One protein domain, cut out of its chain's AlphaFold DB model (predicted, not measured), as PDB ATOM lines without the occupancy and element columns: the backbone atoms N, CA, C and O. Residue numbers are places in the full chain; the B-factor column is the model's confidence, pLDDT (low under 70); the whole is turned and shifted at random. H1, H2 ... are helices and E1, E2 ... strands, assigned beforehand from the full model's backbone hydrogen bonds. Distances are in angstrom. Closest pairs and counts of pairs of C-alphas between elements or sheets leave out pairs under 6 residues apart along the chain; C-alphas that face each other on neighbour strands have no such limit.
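What this domain is: This is residues 9 to 77 of the 81 residues of an uncharacterized protein of Candidatus Yanofskybacteria bacterium GW2011_GWB1_45_11 (UniProt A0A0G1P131). Two lobes are joined by one strand-to-helix link, residues 32 to 40: a two-stranded hairpin, E1 and E2, makes one lobe, and a loose group of helices H1, H2, H3 and H4 with few contacts makes the other. The hairpin's tip, residues 22 to 27, sticks out free. The printed part has 69 residues, with named elements in the order E1, E2, H1, H2, H3, H4; the sheet E1 - E2 is antiparallel and the class is mixed, helices and strands. The whole is loose, with a radius of gyration of the C-alphas of 13.7 A and spans of 34 by 29 by 25 A.

Where its parts are: E1, residues 18 to 23, begins with C-alpha 18 at (40.154, 36.132, -26.880) and is 16.6 A long. E2, residues 26 to 31, is 17.0 A long. H3, residues 60 to 71, is the longest helix at 15.6 A. H1 is residues 41 to 47, 10.1 A; H2 is residues 50 to 53, 5.2 A; H4 is residues 74 to 77, 5.5 A, ending with C-alpha 77 at (58.038, 22.275, -43.726).

How they stand to each other: E1 and E2 form a hairpin, antiparallel at 157 degrees, with N 21 and O 28 2.8 A apart and N 30 and O 19 2.9 A apart, within hydrogen-bond range. E1 is apart from H1, H2, H3 and H4, and E2 from H2, H3 and H4. H1 and H3 are close but not clearly touching, C-alphas 41 and 68 being closest at 7.9 A, at a steep tilt of 57 degrees, opposite ways. H2 and H3 only just touch, with 3 pairs of C-alphas within 8 A, through residues 60 to 64 of H3 alone; the closest are C-alphas 50 and 60, 6.7 A. H3 and H4 are close but not clearly touching, C-alphas 68 and 74 being closest at 7.9 A. H1 and H2 meet only through their link. Every O i to N i+4 pair is within hydrogen-bond range in H1, and 7 of 8 in H3; H2 and H4 are too short for such a pair.

The domain as a whole: The two C-alphas farthest apart, those of Lys 25 and Arg 46, are 34.3 A apart. The printed part has no cut, and no link is long. Mean pLDDT of the printed part is 79.3; residues 57 to 77 are under 70.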
ATOM      1  N   LYS A   9      51.459  26.551 -29.704       87.38
ATOM      2  CA  LYS A   9      50.920  27.860 -29.285       87.38
ATOM      3  C   LYS A   9      49.569  28.241 -29.915       87.38
ATOM      4  O   LYS A   9      48.780  28.933 -29.287       87.38
ATOM      5  N   TYR A  10      49.336  27.877 -31.175       90.38
ATOM      6  CA  TYR A  10      48.169  28.317 -31.953       90.38
ATOM      7  C   TYR A  10      47.188  27.186 -32.266       90.38
ATOM      8  O   TYR A  10      46.051  27.461 -32.644       90.38
ATOM      9  N   ARG A  11      47.623  25.926 -32.154       90.94
ATOM     10  CA  ARG A  11      46.852  24.739 -32.551       90.94
ATOM     11  C   ARG A  11      45.552  24.602 -31.757       90.94
ATOM     12  O   ARG A  11      44.565  24.151 -32.324       90.94
ATOM     13  N   ASN A  12      45.554  25.038 -30.500       95.12
ATOM     14  CA  ASN A  12      44.420  24.885 -29.591       95.12
ATOM     15  C   ASN A  12      43.495  26.111 -29.543       95.12
ATOM     16  O   ASN A  12      42.580  26.118 -28.733       95.12
ATOM     17  N   ILE A  13      43.713  27.133 -30.380       95.50
ATOM     18  CA  ILE A  13      42.817  28.298 -30.450       95.50
ATOM     19  C   ILE A  13      41.483  27.878 -31.073       95.50
ATOM     20  O   ILE A  13      41.453  27.288 -32.159       95.50
ATOM     21  N   GLN A  14      40.385  28.244 -30.423       96.62
ATOM     22  CA  GLN A  14      39.028  27.882 -30.815       96.62
ATOM     23  C   GLN A  14      38.131  29.110 -30.992       96.62
ATOM     24  O   GLN A  14      38.507  30.257 -30.746       96.62
ATOM     25  N   SER A  15      36.924  28.875 -31.509       97.50
ATOM     26  CA  SER A  15      35.907  29.920 -31.609       97.50
ATOM     27  C   SER A  15      35.478  30.371 -30.216       97.50
ATOM     28  O   SER A  15      35.199  29.542 -29.362       97.50
ATOM     29  N   GLY A  16      35.367  31.680 -30.008       97.38
ATOM     30  CA  GLY A  16      35.008  32.274 -28.722       97.38
ATOM     31  C   GLY A  16      36.203  32.793 -27.926       97.38
ATOM     32  O   GLY A  16      36.020  33.747 -27.168       97.38
ATOM     33  N   ASP A  17      37.405  32.265 -28.167       97.38
ATOM     34  CA  ASP A  17      38.625  32.697 -27.484       97.38
ATOM     35  C   ASP A  17      38.919  34.181 -27.713       97.38
ATOM     36  O   ASP A  17      38.635  34.749 -28.774       97.38
ATOM     37  N   SER A  18      39.552  34.810 -26.723       97.19
ATOM     38  CA  SER A  18      40.154  36.132 -26.880       97.19
ATOM     39  C   SER A  18      41.636  35.997 -27.193       97.19
ATOM     40  O   SER A  18      42.385  35.393 -26.432       97.19
ATOM     41  N   VAL A  19      42.073  36.607 -28.290       94.94
ATOM     42  CA  VAL A  19      43.489  36.681 -28.662       94.94
ATOM     43  C   VAL A  19      43.966  38.124 -28.615       94.94
ATOM     44  O   VAL A  19      43.257  39.035 -29.047       94.94
ATOM     45  N   VAL A  20      45.184  38.328 -28.114       95.50
ATOM     46  CA  VAL A  20      45.865  39.626 -28.152       95.50
ATOM     47  C   VAL A  20      46.903  39.596 -29.265       95.50
ATOM     48  O   VAL A  20      47.826  38.779 -29.264       95.50
ATOM     49  N   LEU A  21      46.733  40.484 -30.237       90.94
ATOM     50  CA  LEU A  21      47.677  40.723 -31.318       90.94
ATOM     51  C   LEU A  21      48.577  41.887 -30.909       90.94
ATOM     52  O   LEU A  21      48.075  42.934 -30.509       90.94
ATOM     53  N   VAL A  22      49.890  41.695 -31.006       91.75
ATOM     54  CA  VAL A  22      50.892  42.698 -30.629       91.75
ATOM     55  C   VAL A  22      51.760  43.017 -31.839       91.75
ATOM     56  O   VAL A  22      52.299  42.098 -32.463       91.75
ATOM     57  N   CYS A  23      51.893  44.300 -32.162       84.75
ATOM     58  CA  CYS A  23      52.780  44.810 -33.204       84.75
ATOM     59  C   CYS A  23      53.631  45.937 -32.609       84.75
ATOM     60  O   CYS A  23      53.175  47.067 -32.469       84.75
ATOM     61  N   GLY A  24      54.855  45.617 -32.182       92.12
ATOM     62  CA  GLY A  24      55.691  46.573 -31.456       92.12
ATOM     63  C   GLY A  24      55.026  47.021 -30.149       92.12
ATOM     64  O   GLY A  24      54.816  46.204 -29.251       92.12
ATOM     65  N   LYS A  25      54.705  48.316 -30.049       94.12
ATOM     66  CA  LYS A  25      54.020  48.905 -28.887       94.12
ATOM     67  C   LYS A  25      52.498  48.728 -28.941       94.12
ATOM     68  O   LYS A  25      51.855  48.771 -27.894       94.12
ATOM     69  N   ASP A  26      51.942  48.471 -30.121       94.25
ATOM     70  CA  ASP A  26      50.500  48.378 -30.309       94.25
ATOM     71  C   ASP A  26      49.970  47.013 -29.884       94.25
ATOM     72  O   ASP A  26      50.567  45.967 -30.167       94.25
ATOM     73  N   ARG A  27      48.815  47.021 -29.215       95.88
ATOM     74  CA  ARG A  27      48.135  45.818 -28.733       95.88
ATOM     75  C   ARG A  27      46.649  45.899 -29.040       95.88
ATOM     76  O   ARG A  27      45.992  46.874 -28.694       95.88
ATOM     77  N   PHE A  28      46.110  44.839 -29.633       94.50
ATOM     78  CA  PHE A  28      44.694  44.740 -29.971       94.50
ATOM     79  C   PHE A  28      44.135  43.400 -29.517       94.50
ATOM     80  O   PHE A  28      44.629  42.345 -29.920       94.50
ATOM     81  N   GLN A  29      43.068  43.429 -28.725       96.38
ATOM     82  CA  GLN A  29      42.325  42.229 -28.362       96.38
ATOM     83  C   GLN A  29      41.198  41.984 -29.367       96.38
ATOM     84  O   GLN A  29      40.473  42.904 -29.759       96.38
ATOM     85  N   LYS A  30      41.045  40.735 -29.810       95.12
ATOM     86  CA  LYS A  30      39.971  40.313 -30.714       95.12
ATOM     87  C   LYS A  30      39.377  38.990 -30.250       95.12
ATOM     88  O   LYS A  30      40.101  38.104 -29.807       95.12
ATOM     89  N   LYS A  31      38.062  38.845 -30.427       97.88
ATOM     90  CA  LYS A  31      37.356  37.575 -30.235       97.88
ATOM     91  C   LYS A  31      37.441  36.729 -31.504       97.88
ATOM     92  O   LYS A  31      37.152  37.214 -32.605       97.88
ATOM     93  N   VAL A  32      37.832  35.470 -31.363       96.81
ATOM     94  CA  VAL A  32      37.935  34.525 -32.474       96.81
ATOM     95  C   VAL A  32      36.530  34.111 -32.900       96.81
ATOM     96  O   VAL A  32      35.804  33.478 -32.144       96.81
ATOM     97  N   LYS A  33      36.133  34.460 -34.129       97.00
ATOM     98  CA  LYS A  33      34.834  34.043 -34.691       97.00
ATOM     99  C   LYS A  33      34.839  32.609 -35.230       97.00
ATOM    100  O   LYS A  33      33.798  31.972 -35.279       97.00
ATOM    101  N   LYS A  34      35.985  32.145 -35.738       95.00
ATOM    102  CA  LYS A  34      36.181  30.798 -36.291       95.00
ATOM    103  C   LYS A  34      37.674  30.495 -36.364       95.00
ATOM    104  O   LYS A  34      38.444  31.354 -36.794       95.00
ATOM    105  N   ALA A  35      38.054  29.270 -36.020       94.38
ATOM    106  CA  ALA A  35      39.393  28.726 -36.218       94.38
ATOM    107  C   ALA A  35      39.313  27.500 -37.143       94.38
ATOM    108  O   ALA A  35      38.345  26.742 -37.095       94.38
ATOM    109  N   LYS A  36      40.294  27.334 -38.036       93.31
ATOM    110  CA  LYS A  36      40.385  26.175 -38.935       93.31
ATOM    111  C   LYS A  36      41.847  25.834 -39.191       93.31
ATOM    112  O   LYS A  36      42.617  26.698 -39.604       93.31
ATOM    113  N   ILE A  37      42.199  24.568 -38.993       91.56
ATOM    114  CA  ILE A  37      43.515  24.030 -39.340       91.56
ATOM    115  C   ILE A  37      43.451  23.473 -40.762       91.56
ATOM    116  O   ILE A  37      42.495  22.801 -41.146       91.56
ATOM    117  N   PHE A  38      44.477  23.776 -41.551       88.38
ATOM    118  CA  PHE A  38      44.659  23.248 -42.896       88.38
ATOM    119  C   PHE A  38      45.900  22.365 -42.919       88.38
ATOM    120  O   PHE A  38      46.940  22.750 -42.390       88.38
ATOM    121  N   THR A  39      45.797  21.207 -43.565       85.94
ATOM    122  CA  THR A  39      46.907  20.256 -43.714       85.94
ATOM    123  C   THR A  39      47.996  20.770 -44.653       85.94
ATOM    124  O   THR A  39      49.168  20.481 -44.453       85.94
ATOM    125  N   THR A  40      47.632  21.562 -45.669       82.50
ATOM    126  CA  THR A  40      48.580  22.107 -46.648       82.50
ATOM    127  C   THR A  40      48.286  23.568 -46.962       82.50
ATOM    128  O   THR A  40      47.152  24.045 -46.876       82.50
ATOM    129  N   VAL A  41      49.307  24.294 -47.421       79.88
ATOM    130  CA  VAL A  41      49.135  25.669 -47.922       79.88
ATOM    131  C   VAL A  41      48.184  25.701 -49.119       79.88
ATOM    132  O   VAL A  41      47.395  26.630 -49.267       79.88
ATOM    133  N   ARG A  42      48.202  24.659 -49.961       81.38
ATOM    134  CA  ARG A  42      47.314  24.564 -51.123       81.38
ATOM    135  C   ARG A  42      45.840  24.497 -50.713       81.38
ATOM    136  O   ARG A  42      45.026  25.151 -51.358       81.38
ATOM    137  N   SER A  43      45.486  23.757 -49.657       86.06
ATOM    138  CA  SER A  43      44.091  23.677 -49.193       86.06
ATOM    139  C   SER A  43      43.611  24.978 -48.540       86.06
ATOM    140  O   SER A  43      42.466  25.381 -48.766       86.06
ATOM    141  N   LEU A  44      44.498  25.687 -47.829       85.44
ATOM    142  CA  LEU A  44      44.238  27.042 -47.333       85.44
ATOM    143  C   LEU A  44      43.905  28.000 -48.488       85.44
ATOM    144  O   LEU A  44      42.862  28.649 -48.467       85.44
ATOM    145  N   LEU A  45      44.766  28.051 -49.508       82.44
ATOM    146  CA  LEU A  45      44.625  28.981 -50.635       82.44
ATOM    147  C   LEU A  45      43.478  28.628 -51.594       82.44
ATOM    148  O   LEU A  45      43.013  29.494 -52.323       82.44
ATOM    149  N   ARG A  46      43.004  27.375 -51.598       86.12
ATOM    150  CA  ARG A  46      41.752  26.993 -52.276       86.12
ATOM    151  C   ARG A  46      40.516  27.498 -51.534       86.12
ATOM    152  O   ARG A  46      39.517  27.805 -52.166       86.12
ATOM    153  N   SER A  47      40.578  27.558 -50.202       89.06
ATOM    154  CA  SER A  47      39.443  27.981 -49.371       89.06
ATOM    155  C   SER A  47      39.331  29.500 -49.261       89.06
ATOM    156  O   SER A  47      38.233  30.030 -49.101       89.06
ATOM    157  N   TYR A  48      40.460  30.205 -49.312       85.19
ATOM    158  CA  TYR A  48      40.513  31.652 -49.159       85.19
ATOM    159  C   TYR A  48      41.421  32.274 -50.213       85.19
ATOM    160  O   TYR A  48      42.584  31.893 -50.346       85.19
ATOM    161  N   ASN A  49      40.895  33.282 -50.913       80.62
ATOM    162  CA  ASN A  49      41.672  34.090 -51.842       80.62
ATOM    163  C   ASN A  49      42.854  34.752 -51.106       80.62
ATOM    164  O   ASN A  49      42.700  35.262 -49.991       80.62
ATOM    165  N   LEU A  50      44.023  34.768 -51.748       77.62
ATOM    166  CA  LEU A  50      45.252  35.332 -51.202       77.62
ATOM    167  C   LEU A  50      45.092  36.800 -50.773       77.62
ATOM    168  O   LEU A  50      45.554  37.144 -49.687       77.62
ATOM    169  N   LYS A  51      44.357  37.624 -51.536       79.75
ATOM    170  CA  LYS A  51      44.081  39.033 -51.178       79.75
ATOM    171  C   LYS A  51      43.346  39.178 -49.840       79.75
ATOM    172  O   LYS A  51      43.505  40.172 -49.146       79.75
ATOM    173  N   ARG A  52      42.561  38.179 -49.425       83.06
ATOM    174  CA  ARG A  52      41.848  38.198 -48.135       83.06
ATOM    175  C   ARG A  52      42.763  37.880 -46.944       83.06
ATOM    176  O   ARG A  52      42.465  38.277 -45.817       83.06
ATOM    177  N   ILE A  53      43.837  37.127 -47.186       80.62
ATOM    178  CA  ILE A  53      44.823  36.707 -46.175       80.62
ATOM    179  C   ILE A  53      45.985  37.708 -46.082       80.62
ATOM    180  O   ILE A  53      46.534  37.931 -44.999       80.62
ATOM    181  N   MET A  54      46.381  38.277 -47.218       76.56
ATOM    182  CA  MET A  54      47.441  39.271 -47.375       76.56
ATOM    183  C   MET A  54      46.991  40.304 -48.417       76.56
ATOM    184  O   MET A  54      47.247  40.115 -49.608       76.56
ATOM    185  N   PRO A  55      46.314  41.379 -47.980       78.06
ATOM    186  CA  PRO A  55      45.780  42.407 -48.875       78.06
ATOM    187  C   PRO A  55      46.839  43.085 -49.745       78.06
ATOM    188  O   PRO A  55      46.553  43.450 -50.877       78.06
ATOM    189  N   GLU A  56      48.070  43.187 -49.246       72.12
ATOM    190  CA  GLU A  56      49.174  43.893 -49.911       72.12
ATOM    191  C   GLU A  56      49.816  43.107 -51.068       72.12
ATOM    192  O   GLU A  56      50.677  43.617 -51.784       72.12
ATOM    193  N   LEU A  57      49.421  41.846 -51.280       68.38
ATOM    194  CA  LEU A  57      49.937  41.044 -52.386       68.38
ATOM    195  C   LEU A  57      49.110  41.278 -53.658       68.38
ATOM    196  O   LEU A  57      48.027  40.724 -53.837       68.38
ATOM    197  N   ASN A  58      49.686  42.044 -54.586       61.12
ATOM    198  CA  ASN A  58      49.042  42.435 -55.846       61.12
ATOM    199  C   ASN A  58      48.979  41.321 -56.916       61.12
ATOM    200  O   ASN A  58      48.224  41.447 -57.876       61.12
ATOM    201  N   SER A  59      49.721  40.214 -56.765       60.03
ATOM    202  CA  SER A  59      49.738  39.092 -57.724       60.03
ATOM    203  C   SER A  59      49.769  37.728 -57.031       60.03
ATOM    204  O   SER A  59      50.594  37.484 -56.147       60.03
ATOM    205  N   GLU A  60      48.908  36.800 -57.468       58.16
ATOM    206  CA  GLU A  60      48.807  35.446 -56.902       58.16
ATOM    207  C   GLU A  60      50.099  34.627 -57.036       58.16
ATOM    208  O   GLU A  60      50.398  33.793 -56.176       58.16
ATOM    209  N   LYS A  61      50.873  34.841 -58.109       55.34
ATOM    210  CA  LYS A  61      52.044  34.011 -58.437       55.34
ATOM    211  C   LYS A  61      53.253  34.367 -57.562       55.34
ATOM    212  O   LYS A  61      53.839  33.478 -56.946       55.34
ATOM    213  N   ASN A  62      53.552  35.660 -57.406       56.41
ATOM    214  CA  ASN A  62      54.589  36.137 -56.477       56.41
ATOM    215  C   ASN A  62      54.130  36.057 -55.016       56.41
ATOM    216  O   ASN A  62      54.920  35.758 -54.118       56.41
ATOM    217  N   GLY A  63      52.831  36.237 -54.780       58.06
ATOM    218  CA  GLY A  63      52.269  36.224 -53.444       58.06
ATOM    219  C   GLY A  63      52.307  34.859 -52.754       58.06
ATOM    220  O   GLY A  63      52.551  34.801 -51.553       58.06
ATOM    221  N   LYS A  64      52.166  33.748 -53.490       59.56
ATOM    222  CA  LYS A  64      52.311  32.389 -52.926       59.56
ATOM    223  C   LYS A  64      53.719  32.128 -52.385       59.56
ATOM    224  O   LYS A  64      53.862  31.589 -51.289       59.56
ATOM    225  N   LYS A  65      54.749  32.530 -53.135       61.38
ATOM    226  CA  LYS A  65      56.158  32.336 -52.759       61.38
ATOM    227  C   LYS A  65      56.525  33.204 -51.546       61.38
ATOM    228  O   LYS A  65      57.134  32.703 -50.603       61.38
ATOM    229  N   ASN A  66      56.058  34.454 -51.522       59.38
ATOM    230  CA  ASN A  66      56.258  35.372 -50.396       59.38
ATOM    231  C   ASN A  66      55.477  34.948 -49.143       59.38
ATOM    232  O   ASN A  66      56.050  34.926 -48.060       59.38
ATOM    233  N   TYR A  67      54.215  34.526 -49.275       61.34
ATOM    234  CA  TYR A  67      53.408  34.025 -48.156       61.34
ATOM    235  C   TYR A  67      54.081  32.847 -47.444       61.34
ATOM    236  O   TYR A  67      54.197  32.846 -46.216       61.34
ATOM    237  N   ILE A  68      54.551  31.861 -48.218       61.38
ATOM    238  CA  ILE A  68      55.260  30.697 -47.677       61.38
ATOM    239  C   ILE A  68      56.526  31.162 -46.958       61.38
ATOM    240  O   ILE A  68      56.683  30.858 -45.784       61.38
ATOM    241  N   ASN A  69      57.375  31.966 -47.602       53.31
ATOM    242  CA  ASN A  69      58.636  32.406 -47.001       53.31
ATOM    243  C   ASN A  69      58.455  33.260 -45.728       53.31
ATOM    244  O   ASN A  69      59.249  33.123 -44.801       53.31
ATOM    245  N   ILE A  70      57.423  34.109 -45.670       54.97
ATOM    246  CA  ILE A  70      57.218  35.085 -44.583       54.97
ATOM    247  C   ILE A  70      56.466  34.475 -43.392       54.97
ATOM    248  O   ILE A  70      56.814  34.734 -42.241       54.97
ATOM    249  N   ARG A  71      55.420  33.669 -43.633       57.47
ATOM    250  CA  ARG A  71      54.535  33.155 -42.565       57.47
ATOM    251  C   ARG A  71      54.775  31.688 -42.204       57.47
ATOM    252  O   ARG A  71      54.334  31.264 -41.134       57.47
ATOM    253  N   ILE A  72      55.462  30.915 -43.049       57.66
ATOM    254  CA  ILE A  72      55.743  29.487 -42.835       57.66
ATOM    255  C   ILE A  72      57.235  29.250 -43.072       57.66
ATOM    256  O   ILE A  72      57.674  28.889 -44.159       57.66
ATOM    257  N   THR A  73      58.052  29.466 -42.044       50.72
ATOM    258  CA  THR A  73      59.507  29.293 -42.133       50.72
ATOM    259  C   THR A  73      59.858  27.927 -42.747       50.72
ATOM    260  O   THR A  73      59.366  26.904 -42.266       50.72
ATOM    261  N   LYS A  74      60.742  27.889 -43.761       44.75
ATOM    262  CA  LYS A  74      61.207  26.659 -44.451       44.75
ATOM    263  C   LYS A  74      61.563  25.502 -43.497       44.75
ATOM    264  O   LYS A  74      61.326  24.348 -43.834       44.75
ATOM    265  N   ARG A  75      62.082  25.800 -42.295       43.78
ATOM    266  CA  ARG A  75      62.402  24.807 -41.249       43.78
ATOM    267  C   ARG A  75      61.191  23.992 -40.765       43.78
ATOM    268  O   ARG A  75      61.364  22.817 -40.479       43.78
ATOM    269  N   LYS A  76      59.981  24.566 -40.723       48.38
ATOM    270  CA  LYS A  76      58.749  23.875 -40.284       48.38
ATOM    271  C   LYS A  76      58.101  23.006 -41.369       48.38
ATOM    272  O   LYS A  76      57.219  22.224 -41.050       48.38
ATOM    273  N   LEU A  77      58.518  23.134 -42.634       48.62
ATOM    274  CA  LEU A  77      58.038  22.275 -43.726       48.62
ATOM    275  C   LEU A  77      58.738  20.908 -43.739       48.62
ATOM    276  O   LEU A  77      58.100  19.921 -44.076       48.62
TER     277      LEU A  77